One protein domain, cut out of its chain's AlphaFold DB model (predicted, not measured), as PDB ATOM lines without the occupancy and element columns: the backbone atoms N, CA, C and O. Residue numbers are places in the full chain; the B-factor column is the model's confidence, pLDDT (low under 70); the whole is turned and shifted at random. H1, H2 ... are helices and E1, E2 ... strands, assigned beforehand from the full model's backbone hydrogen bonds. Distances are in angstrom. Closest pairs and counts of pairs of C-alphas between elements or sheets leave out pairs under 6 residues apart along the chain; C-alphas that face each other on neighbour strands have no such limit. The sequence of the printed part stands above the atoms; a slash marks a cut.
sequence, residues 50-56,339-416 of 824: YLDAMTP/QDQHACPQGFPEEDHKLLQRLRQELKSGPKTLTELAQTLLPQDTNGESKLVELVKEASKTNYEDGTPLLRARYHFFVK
ATOM      1  N   TYR A  50      60.592  -0.793 346.470       93.38
ATOM      2  CA  TYR A  50      59.643  -1.265 345.464       93.38
ATOM      3  C   TYR A  50      59.751  -0.396 344.227       93.38
ATOM      4  O   TYR A  50      59.816   0.829 344.342       93.38
ATOM      5  N   LEU A  51      59.720  -1.023 343.062       93.75
ATOM      6  CA  LEU A  51      59.578  -0.342 341.790       93.75
ATOM      7  C   LEU A  51      58.102  -0.348 341.393       93.75
ATOM      8  O   LEU A  51      57.464  -1.397 341.365       93.75
ATOM      9  N   ASP A  52      57.579   0.830 341.082       90.62
ATOM     10  CA  ASP A  52      56.269   1.027 340.472       90.62
ATOM     11  C   ASP A  52      56.447   1.661 339.088       90.62
ATOM     12  O   ASP A  52      57.305   2.528 338.897       90.62
ATOM     13  N   ALA A  53      55.644   1.230 338.118       86.19
ATOM     14  CA  ALA A  53      55.658   1.740 336.755       86.19
ATOM     15  C   ALA A  53      54.279   2.287 336.395       86.19
ATOM     16  O   ALA A  53      53.325   1.544 336.171       86.19
ATOM     17  N   MET A  54      54.191   3.607 336.261       78.44
ATOM     18  CA  MET A  54      52.970   4.241 335.793       78.44
ATOM     19  C   MET A  54      52.843   4.080 334.283       78.44
ATOM     20  O   MET A  54      53.711   4.501 333.514       78.44
ATOM     21  N   THR A  55      51.716   3.522 333.853       76.56
ATOM     22  CA  THR A  55      51.369   3.465 332.435       76.56
ATOM     23  C   THR A  55      51.066   4.882 331.929       76.56
ATOM     24  O   THR A  55      50.330   5.620 332.591       76.56
ATOM     25  N   PRO A  56      51.626   5.316 330.786       79.00
ATOM     26  CA  PRO A  56      51.337   6.635 330.241       79.00
ATOM     27  C   PRO A  56      49.859   6.759 329.867       79.00
ATOM     28  O   PRO A  56      49.227   5.804 329.409       79.00
ATOM     29  N   GLN A 339      52.057   0.359 326.069       73.88
ATOM     30  CA  GLN A 339      53.349   0.604 325.414       73.88
ATOM     31  C   GLN A 339      53.999  -0.663 324.838       73.88
ATOM     32  O   GLN A 339      54.971  -0.570 324.095       73.88
ATOM     33  N   ASP A 340      53.504  -1.855 325.187       69.94
ATOM     34  CA  ASP A 340      54.080  -3.119 324.710       69.94
ATOM     35  C   ASP A 340      53.862  -3.329 323.198       69.94
ATOM     36  O   ASP A 340      54.453  -4.229 322.610       69.94
ATOM     37  N   GLN A 341      53.021  -2.503 322.564       71.25
ATOM     38  CA  GLN A 341      52.739  -2.545 321.126       71.25
ATOM     39  C   GLN A 341      53.693  -1.676 320.289       71.25
ATOM     40  O   GLN A 341      53.705  -1.802 319.064       71.25
ATOM     41  N   HIS A 342      54.492  -0.806 320.916       77.62
ATOM     42  CA  HIS A 342      55.441   0.060 320.217       77.62
ATOM     43  C   HIS A 342      56.728  -0.689 319.842       77.62
ATOM     44  O   HIS A 342      57.240  -1.506 320.612       77.62
ATOM     45  N   ALA A 343      57.278  -0.375 318.666       83.31
ATOM     46  CA  ALA A 343      58.599  -0.846 318.256       83.31
ATOM     47  C   ALA A 343      59.710  -0.214 319.116       83.31
ATOM     48  O   ALA A 343      59.518   0.841 319.727       83.31
ATOM     49  N   CYS A 344      60.881  -0.857 319.156       85.88
ATOM     50  CA  CYS A 344      62.039  -0.330 319.876       85.88
ATOM     51  C   CYS A 344      62.442   1.049 319.309       85.88
ATOM     52  O   CYS A 344      62.643   1.152 318.097       85.88
ATOM     53  N   PRO A 345      62.581   2.100 320.140       86.44
ATOM     54  CA  PRO A 345      63.013   3.413 319.671       86.44
ATOM     55  C   PRO A 345      64.439   3.396 319.120       86.44
ATOM     56  O   PRO A 345      65.297   2.641 319.585       86.44
ATOM     57  N   GLN A 346      64.720   4.302 318.184       81.44
ATOM     58  CA  GLN A 346      66.057   4.474 317.624       81.44
ATOM     59  C   GLN A 346      67.062   4.898 318.713       81.44
ATOM     60  O   GLN A 346      66.841   5.865 319.439       81.44
ATOM     61  N   GLY A 347      68.177   4.171 318.829       83.50
ATOM     62  CA  GLY A 347      69.224   4.436 319.825       83.50
ATOM     63  C   GLY A 347      68.997   3.800 321.203       83.50
ATOM     64  O   GLY A 347      69.881   3.902 322.049       83.50
ATOM     65  N   PHE A 348      67.869   3.114 321.425       89.19
ATOM     66  CA  PHE A 348      67.654   2.288 322.617       89.19
ATOM     67  C   PHE A 348      68.013   0.819 322.309       89.19
ATOM     68  O   PHE A 348      67.588   0.320 321.264       89.19
ATOM     69  N   PRO A 349      68.796   0.108 323.148       92.06
ATOM     70  CA  PRO A 349      69.200  -1.268 322.851       92.06
ATOM     71  C   PRO A 349      68.006  -2.230 322.783       92.06
ATOM     72  O   PRO A 349      67.134  -2.226 323.651       92.06
ATOM     73  N   GLU A 350      67.975  -3.093 321.765       89.25
ATOM     74  CA  GLU A 350      66.823  -3.972 321.512       89.25
ATOM     75  C   GLU A 350      66.616  -5.021 322.619       89.25
ATOM     76  O   GLU A 350      65.483  -5.309 323.010       89.25
ATOM     77  N   GLU A 351      67.703  -5.548 323.184       89.31
ATOM     78  CA  GLU A 351      67.651  -6.472 324.326       89.31
ATOM     79  C   GLU A 351      67.121  -5.788 325.597       89.31
ATOM     80  O   GLU A 351      66.274  -6.350 326.297       89.31
ATOM     81  N   ASP A 352      67.515  -4.535 325.839       91.38
ATOM     82  CA  ASP A 352      67.001  -3.731 326.952       91.38
ATOM     83  C   ASP A 352      65.518  -3.400 326.760       91.38
ATOM     84  O   ASP A 352      64.749  -3.398 327.721       91.38
ATOM     85  N   HIS A 353      65.072  -3.176 325.518       91.00
ATOM     86  CA  HIS A 353      63.659  -2.954 325.216       91.00
ATOM     87  C   HIS A 353      62.809  -4.198 325.509       91.00
ATOM     88  O   HIS A 353      61.741  -4.084 326.115       91.00
ATOM     89  N   LYS A 354      63.290  -5.397 325.154       90.81
ATOM     90  CA  LYS A 354      62.623  -6.670 325.496       90.81
ATOM     91  C   LYS A 354      62.568  -6.888 327.009       90.81
ATOM     92  O   LYS A 354      61.534  -7.300 327.541       90.81
ATOM     93  N   LEU A 355      63.662  -6.594 327.717       92.06
ATOM     94  CA  LEU A 355      63.706  -6.668 329.178       92.06
ATOM     95  C   LEU A 355      62.729  -5.670 329.819       92.06
ATOM     96  O   LEU A 355      62.005  -6.033 330.745       92.06
ATOM     97  N   LEU A 356      62.639  -4.449 329.283       91.44
ATOM     98  CA  LEU A 356      61.698  -3.419 329.722       91.44
ATOM     99  C   LEU A 356      60.234  -3.843 329.520       91.44
ATOM    100  O   LEU A 356      59.413  -3.616 330.405       91.44
ATOM    101  N   GLN A 357      59.895  -4.484 328.398       89.88
ATOM    102  CA  GLN A 357      58.548  -5.022 328.162       89.88
ATOM    103  C   GLN A 357      58.170  -6.076 329.211       89.88
ATOM    104  O   GLN A 357      57.095  -6.002 329.807       89.88
ATOM    105  N   ARG A 358      59.073  -7.020 329.508       91.25
ATOM    106  CA  ARG A 358      58.865  -8.009 330.580       91.25
ATOM    107  C   ARG A 358      58.735  -7.348 331.953       91.25
ATOM    108  O   ARG A 358      57.844  -7.702 332.716       91.25
ATOM    109  N   LEU A 359      59.574  -6.353 332.247       92.25
ATOM    110  CA  LEU A 359      59.498  -5.577 333.485       92.25
ATOM    111  C   LEU A 359      58.126  -4.910 333.651       92.25
ATOM    112  O   LEU A 359      57.506  -5.026 334.707       92.25
ATOM    113  N   ARG A 360      57.612  -4.250 332.607       89.88
ATOM    114  CA  ARG A 360      56.269  -3.652 332.633       89.88
ATOM    115  C   ARG A 360      55.182  -4.703 332.845       89.88
ATOM    116  O   ARG A 360      54.233  -4.433 333.573       89.88
ATOM    117  N   GLN A 361      55.298  -5.883 332.233       88.25
ATOM    118  CA  GLN A 361      54.341  -6.977 332.429       88.25
ATOM    119  C   GLN A 361      54.295  -7.444 333.888       88.25
ATOM    120  O   GLN A 361      53.203  -7.566 334.439       88.25
ATOM    121  N   GLU A 362      55.452  -7.615 334.530       91.12
ATOM    122  CA  GLU A 362      55.527  -7.961 335.955       91.12
ATOM    123  C   GLU A 362      54.861  -6.901 336.843       91.12
ATOM    124  O   GLU A 362      54.094  -7.232 337.755       91.12
ATOM    125  N   LEU A 363      55.085  -5.623 336.525       89.88
ATOM    126  CA  LEU A 363      54.559  -4.482 337.275       89.88
ATOM    127  C   LEU A 363      53.064  -4.201 337.033       89.88
ATOM    128  O   LEU A 363      52.452  -3.473 337.811       89.88
ATOM    129  N   LYS A 364      52.418  -4.817 336.027       84.31
ATOM    130  CA  LYS A 364      50.950  -4.707 335.834       84.31
ATOM    131  C   LYS A 364      50.153  -5.284 337.007       84.31
ATOM    132  O   LYS A 364      49.026  -4.854 337.236       84.31
ATOM    133  N   SER A 365      50.720  -6.252 337.729       82.94
ATOM    134  CA  SER A 365      50.113  -6.827 338.940       82.94
ATOM    135  C   SER A 365      50.244  -5.938 340.185       82.94
ATOM    136  O   SER A 365      49.614  -6.223 341.201       82.94
ATOM    137  N   GLY A 366      51.015  -4.852 340.093       86.06
ATOM    138  CA  GLY A 366      51.312  -3.925 341.178       86.06
ATOM    139  C   GLY A 366      52.820  -3.758 341.410       86.06
ATOM    140  O   GLY A 366      53.628  -4.434 340.767       86.06
ATOM    141  N   PRO A 367      53.207  -2.855 342.330       92.25
ATOM    142  CA  PRO A 367      54.605  -2.629 342.679       92.25
ATOM    143  C   PRO A 367      55.257  -3.890 343.259       92.25
ATOM    144  O   PRO A 367      54.657  -4.572 344.089       92.25
ATOM    145  N   LYS A 368      56.504  -4.166 342.869       94.38
ATOM    146  CA  LYS A 368      57.304  -5.311 343.351       94.38
ATOM    147  C   LYS A 368      58.667  -4.852 343.849       94.38
ATOM    148  O   LYS A 368      59.136  -3.784 343.447       94.38
ATOM    149  N   THR A 369      59.306  -5.624 344.724       93.25
ATOM    150  CA  THR A 369      60.664  -5.284 345.183       93.25
ATOM    151  C   THR A 369      61.678  -5.454 344.050       93.25
ATOM    152  O   THR A 369      61.491  -6.277 343.150       93.25
ATOM    153  N   LEU A 370      62.774  -4.686 344.082       92.94
ATOM    154  CA  LEU A 370      63.863  -4.875 343.116       92.94
ATOM    155  C   LEU A 370      64.428  -6.300 343.150       92.94
ATOM    156  O   LEU A 370      64.732  -6.848 342.094       92.94
ATOM    157  N   THR A 371      64.499  -6.912 344.330       91.44
ATOM    158  CA  THR A 371      64.973  -8.286 344.517       91.44
ATOM    159  C   THR A 371      64.064  -9.303 343.823       91.44
ATOM    160  O   THR A 371      64.549 -10.121 343.042       91.44
ATOM    161  N   GLU A 372      62.744  -9.221 344.020       93.56
ATOM    162  CA  GLU A 372      61.766 -10.086 343.335       93.56
ATOM    163  C   GLU A 372      61.837  -9.930 341.809       93.56
ATOM    164  O   GLU A 372      61.807 -10.915 341.063       93.56
ATOM    165  N   LEU A 373      61.959  -8.687 341.329       94.44
ATOM    166  CA  LEU A 373      62.074  -8.391 339.903       94.44
ATOM    167  C   LEU A 373      63.387  -8.913 339.322       94.44
ATOM    168  O   LEU A 373      63.372  -9.486 338.238       94.44
ATOM    169  N   ALA A 374      64.507  -8.764 340.028       93.94
ATOM    170  CA  ALA A 374      65.801  -9.283 339.597       93.94
ATOM    171  C   ALA A 374      65.784 -10.815 339.516       93.94
ATOM    172  O   ALA A 374      66.186 -11.369 338.497       93.94
ATOM    173  N   GLN A 375      65.233 -11.497 340.524       93.69
ATOM    174  CA  GLN A 375      65.094 -12.958 340.529       93.69
ATOM    175  C   GLN A 375      64.204 -13.464 339.387       93.69
ATOM    176  O   GLN A 375      64.499 -14.487 338.775       93.69
ATOM    177  N   THR A 376      63.132 -12.739 339.066       93.62
ATOM    178  CA  THR A 376      62.194 -13.130 338.003       93.62
ATOM    179  C   THR A 376      62.736 -12.802 336.611       93.62
ATOM    180  O   THR A 376      62.597 -13.581 335.665       93.62
ATOM    181  N   LEU A 377      63.348 -11.626 336.449       93.56
ATOM    182  CA  LEU A 377      63.736 -11.107 335.142       93.56
ATOM    183  C   LEU A 377      65.151 -11.518 334.723       93.56
ATOM    184  O   LEU A 377      65.384 -11.775 333.538       93.56
ATOM    185  N   LEU A 378      66.062 -11.607 335.692       93.06
ATOM    186  CA  LEU A 378      67.497 -11.838 335.533       93.06
ATOM    187  C   LEU A 378      68.005 -12.909 336.539       93.06
ATOM    188  O   LEU A 378      68.945 -12.648 337.286       93.06
ATOM    189  N   PRO A 379      67.436 -14.135 336.562       87.81
ATOM    190  CA  PRO A 379      67.686 -15.140 337.612       87.81
ATOM    191  C   PRO A 379      69.146 -15.603 337.746       87.81
ATOM    192  O   PRO A 379      69.549 -16.083 338.799       87.81
ATOM    193  N   GLN A 380      69.931 -15.505 336.670       87.88
ATOM    194  CA  GLN A 380      71.335 -15.939 336.617       87.88
ATOM    195  C   GLN A 380      72.318 -14.789 336.900       87.88
ATOM    196  O   GLN A 380      73.529 -14.979 336.816       87.88
ATOM    197  N   ASP A 381      71.817 -13.584 337.188       86.81
ATOM    198  CA  ASP A 381      72.635 -12.386 337.328       86.81
ATOM    199  C   ASP A 381      72.722 -11.931 338.785       86.81
ATOM    200  O   ASP A 381      71.763 -11.418 339.362       86.81
ATOM    201  N   THR A 382      73.911 -12.054 339.371       85.12
ATOM    202  CA  THR A 382      74.172 -11.606 340.745       85.12
ATOM    203  C   THR A 382      74.053 -10.087 340.914       85.12
ATOM    204  O   THR A 382      73.906  -9.619 342.036       85.12
ATOM    205  N   ASN A 383      74.100  -9.316 339.821       89.75
ATOM    206  CA  ASN A 383      73.947  -7.858 339.802       89.75
ATOM    207  C   ASN A 383      72.609  -7.418 339.177       89.75
ATOM    208  O   ASN A 383      72.486  -6.277 338.719       89.75
ATOM    209  N   GLY A 384      71.609  -8.308 339.142       90.56
ATOM    210  CA  GLY A 384      70.319  -8.051 338.500       90.56
ATOM    211  C   GLY A 384      69.622  -6.776 338.992       90.56
ATOM    212  O   GLY A 384      69.104  -6.019 338.174       90.56
ATOM    213  N   GLU A 385      69.673  -6.475 340.294       92.00
ATOM    214  CA  GLU A 385      69.067  -5.255 340.854       92.00
ATOM    215  C   GLU A 385      69.687  -3.976 340.271       92.00
ATOM    216  O   GLU A 385      68.968  -3.102 339.787       92.00
ATOM    217  N   SER A 386      71.021  -3.886 340.245       91.81
ATOM    218  CA  SER A 386      71.742  -2.731 339.696       91.81
ATOM    219  C   SER A 386      71.451  -2.531 338.209       91.81
ATOM    220  O   SER A 386      71.220  -1.402 337.774       91.81
ATOM    221  N   LYS A 387      71.386  -3.621 337.432       91.50
ATOM    222  CA  LYS A 387      71.029  -3.560 336.006       91.50
ATOM    223  C   LYS A 387      69.604  -3.063 335.787       91.50
ATOM    224  O   LYS A 387      69.375  -2.264 334.884       91.50
ATOM    225  N   LEU A 388      68.650  -3.485 336.619       93.75
ATOM    226  CA  LEU A 388      67.279  -2.972 336.556       93.75
ATOM    227  C   LEU A 388      67.224  -1.475 336.879       93.75
ATOM    228  O   LEU A 388      66.522  -0.736 336.191       93.75
ATOM    229  N   VAL A 389      67.985  -1.003 337.870       93.12
ATOM    230  CA  VAL A 389      68.065   0.432 338.196       93.12
ATOM    231  C   VAL A 389      68.636   1.239 337.027       93.12
ATOM    232  O   VAL A 389      68.098   2.301 336.700       93.12
ATOM    233  N   GLU A 390      69.685   0.745 336.365       91.50
ATOM    234  CA  GLU A 390      70.257   1.372 335.166       91.50
ATOM    235  C   GLU A 390      69.271   1.380 333.992       91.50
ATOM    236  O   GLU A 390      69.047   2.436 333.394       91.50
ATOM    237  N   LEU A 391      68.600   0.253 333.730       92.81
ATOM    238  CA  LEU A 391      67.560   0.146 332.706       92.81
ATOM    239  C   LEU A 391      66.436   1.160 332.943       92.81
ATOM    240  O   LEU A 391      66.057   1.897 332.035       92.81
ATOM    241  N   VAL A 392      65.913   1.228 334.171       92.56
ATOM    242  CA  VAL A 392      64.853   2.171 334.556       92.56
ATOM    243  C   VAL A 392      65.316   3.611 334.365       92.56
ATOM    244  O   VAL A 392      64.552   4.447 333.876       92.56
ATOM    245  N   LYS A 393      66.562   3.919 334.734       90.12
ATOM    246  CA  LYS A 393      67.145   5.258 334.613       90.12
ATOM    247  C   LYS A 393      67.250   5.709 333.158       90.12
ATOM    248  O   LYS A 393      66.933   6.866 332.887       90.12
ATOM    249  N   GLU A 394      67.680   4.840 332.248       89.75
ATOM    250  CA  GLU A 394      67.761   5.181 330.825       89.75
ATOM    251  C   GLU A 394      66.370   5.202 330.175       89.75
ATOM    252  O   GLU A 394      66.011   6.192 329.541       89.75
ATOM    253  N   ALA A 395      65.513   4.214 330.454       89.25
ATOM    254  CA  ALA A 395      64.134   4.184 329.961       89.25
ATOM    255  C   ALA A 395      63.292   5.390 330.422       89.25
ATOM    256  O   ALA A 395      62.376   5.812 329.719       89.25
ATOM    257  N   SER A 396      63.594   5.977 331.584       87.69
ATOM    258  CA  SER A 396      62.888   7.166 332.084       87.69
ATOM    259  C   SER A 396      63.269   8.468 331.369       87.69
ATOM    260  O   SER A 396      62.592   9.479 331.553       87.69
ATOM    261  N   LYS A 397      64.346   8.473 330.573       85.56
ATOM    262  CA  LYS A 397      64.809   9.644 329.803       85.56
ATOM    263  C   LYS A 397      64.432   9.578 328.323       85.56
ATOM    264  O   LYS A 397      64.561  10.582 327.626       85.56
ATOM    265  N   THR A 398      64.004   8.415 327.846       85.69
ATOM    266  CA  THR A 398      63.737   8.156 326.429       85.69
ATOM    267  C   THR A 398      62.235   8.169 326.157       85.69
ATOM    268  O   THR A 398      61.441   7.694 326.969       85.69
ATOM    269  N   ASN A 399      61.845   8.675 324.987       83.75
ATOM    270  CA  ASN A 399      60.471   8.645 324.490       83.75
ATOM    271  C   ASN A 399      60.401   7.844 323.181       83.75
ATOM    272  O   ASN A 399      61.387   7.751 322.451       83.75
ATOM    273  N   TYR A 400      59.228   7.295 322.880       82.44
ATOM    274  CA  TYR A 400      58.860   6.822 321.549       82.44
ATOM    275  C   TYR A 400      58.712   8.012 320.582       82.44
ATOM    276  O   TYR A 400      58.645   9.169 321.008       82.44
ATOM    277  N   GLU A 401      58.634   7.738 319.277       76.44
ATOM    278  CA  GLU A 401      58.501   8.773 318.235       76.44
ATOM    279  C   GLU A 401      57.243   9.641 318.400       76.44
ATOM    280  O   GLU A 401      57.262  10.829 318.092       76.44
ATOM    281  N   ASP A 402      56.166   9.073 318.950       70.69
ATOM    282  CA  ASP A 402      54.919   9.783 319.259       70.69
ATOM    283  C   ASP A 402      55.002  10.663 320.528       70.69
ATOM    284  O   ASP A 402      54.018  11.286 320.930       70.69
ATOM    285  N   GLY A 403      56.174  10.722 321.171       71.88
ATOM    286  CA  GLY A 403      56.427  11.477 322.396       71.88
ATOM    287  C   GLY A 403      56.015  10.757 323.683       71.88
ATOM    288  O   GLY A 403      56.202  11.308 324.772       71.88
ATOM    289  N   THR A 404      55.486   9.533 323.603       76.44
ATOM    290  CA  THR A 404      55.160   8.722 324.781       76.44
ATOM    291  C   THR A 404      56.455   8.319 325.494       76.44
ATOM    292  O   THR A 404      57.342   7.757 324.857       76.44
ATOM    293  N   PRO A 405      56.609   8.555 326.809       80.81
ATOM    294  CA  PRO A 405      57.805   8.123 327.532       80.81
ATOM    295  C   PRO A 405      57.935   6.606 327.519       80.81
ATOM    296  O   PRO A 405      56.919   5.922 327.504       80.81
ATOM    297  N   LEU A 406      59.156   6.073 327.572       86.50
ATOM    298  CA  LEU A 406      59.369   4.630 327.689       86.50
ATOM    299  C   LEU A 406      58.952   4.159 329.080       86.50
ATOM    300  O   LEU A 406      58.142   3.251 329.212       86.50
ATOM    301  N   LEU A 407      59.426   4.779 330.150       86.75
ATOM    302  CA  LEU A 407      59.017   4.373 331.492       86.75
ATOM    303  C   LEU A 407      58.802   5.587 332.382       86.75
ATOM    304  O   LEU A 407      59.633   6.483 332.442       86.75
ATOM    305  N   ARG A 408      57.688   5.611 333.112       84.50
ATOM    306  CA  ARG A 408      57.516   6.515 334.252       84.50
ATOM    307  C   ARG A 408      57.572   5.686 335.520       84.50
ATOM    308  O   ARG A 408      56.570   5.093 335.906       84.50
ATOM    309  N   ALA A 409      58.745   5.632 336.137       87.62
ATOM    310  CA  ALA A 409      58.973   4.820 337.320       87.62
ATOM    311  C   ALA A 409      58.931   5.636 338.615       87.62
ATOM    312  O   ALA A 409      59.314   6.809 338.645       87.62
ATOM    313  N   ARG A 410      58.506   4.991 339.700       88.56
ATOM    314  CA  ARG A 410      58.615   5.489 341.074       88.56
ATOM    315  C   ARG A 410      59.243   4.411 341.945       88.56
ATOM    316  O   ARG A 410      58.974   3.229 341.759       88.56
ATOM    317  N   TYR A 411      60.064   4.838 342.899       90.88
ATOM    318  CA  TYR A 411      60.590   3.960 343.935       90.88
ATOM    319  C   TYR A 411      59.880   4.249 345.250       90.88
ATOM    320  O   TYR A 411      59.805   5.405 345.669       90.88
ATOM    321  N   HIS A 412      59.384   3.203 345.903       90.69
ATOM    322  CA  HIS A 412      58.733   3.297 347.204       90.69
ATOM    323  C   HIS A 412      59.571   2.575 348.253       90.69
ATOM    324  O   HIS A 412      59.940   1.415 348.076       90.69
ATOM    325  N   PHE A 413      59.858   3.260 349.352       89.44
ATOM    326  CA  PHE A 413      60.549   2.690 350.498       89.44
ATOM    327  C   PHE A 413      59.771   3.045 351.760       89.44
ATOM    328  O   PHE A 413      59.425   4.209 351.970       89.44
ATOM    329  N   PHE A 414      59.471   2.042 352.576       87.69
ATOM    330  CA  PHE A 414      58.640   2.188 353.761       87.69
ATOM    331  C   PHE A 414      59.476   1.954 355.009       87.69
ATOM    332  O   PHE A 414      60.176   0.947 355.103       87.69
ATOM    333  N   VAL A 415      59.354   2.870 355.971       86.44
ATOM    334  CA  VAL A 415      59.916   2.732 357.317       86.44
ATOM    335  C   VAL A 415      58.765   2.694 358.305       86.44
ATOM    336  O   VAL A 415      57.940   3.609 358.329       86.44
ATOM    337  N   LYS A 416      58.708   1.643 359.118       84.94
ATOM    338  CA  LYS A 416      57.715   1.508 360.181       84.94
ATOM    339  C   LYS A 416      58.279   2.050 361.495       84.94
ATOM    340  O   LYS A 416      59.420   1.762 361.848       84.94
TER     341      LYS A 416
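AT A GLANCE: This is residues 50 to 56 and 339 to 416 of the 824 residues of a protein of Candidatus Thermochlorobacter aerophilum (UniProt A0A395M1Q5). Three helices pack crosswise into a small cluster, with a two-stranded antiparallel ribbon, E1 and E2, along one side of it. The printed part has 85 residues, with E1, H1, H2, H3 and E2 in that order, and its class is mixed. It is compact, with a radius of gyration of the C-alphas of 12.7 A and spans of 41 by 28 by 20 A.

HOW THE PARTS SIT: Begin at E1, residues 50 to 54, antiparallel to E2, residues 408 to 415; N 50 and O 412 are within hydrogen-bond range at 2.8 A. H1, residues 350 to 363, touches H2, residues 370 to 377, at a steep tilt of 63 degrees; the closest C-alphas, of Leu 359 and Leu 377, are 7.2 A apart. H3, residues 384 to 395, touches H2 with residues 384 to 388 alone, about perpendicular at 90 degrees; the closest C-alphas, of Ala 374 and Gly 384, are 4.8 A apart. In H1, H2 and H3 every O i to N i+4 pair is within hydrogen-bond range.

IN THESE COORDINATES: Find C-alpha 50 at (59.643, -1.265, 345.464), where E1 begins. H1 runs 20.0 A, H3 16.2 A, and E2 23.5 A to C-alpha 415 at (59.916, 2.732, 357.317).

THE WHOLE: Residues 57 to 338 are not printed; C-alphas 56 and 339 are 8.0 A apart. The link from H3 to E2 is long, 12 residues. Residue 340 alone has pLDDT under 70.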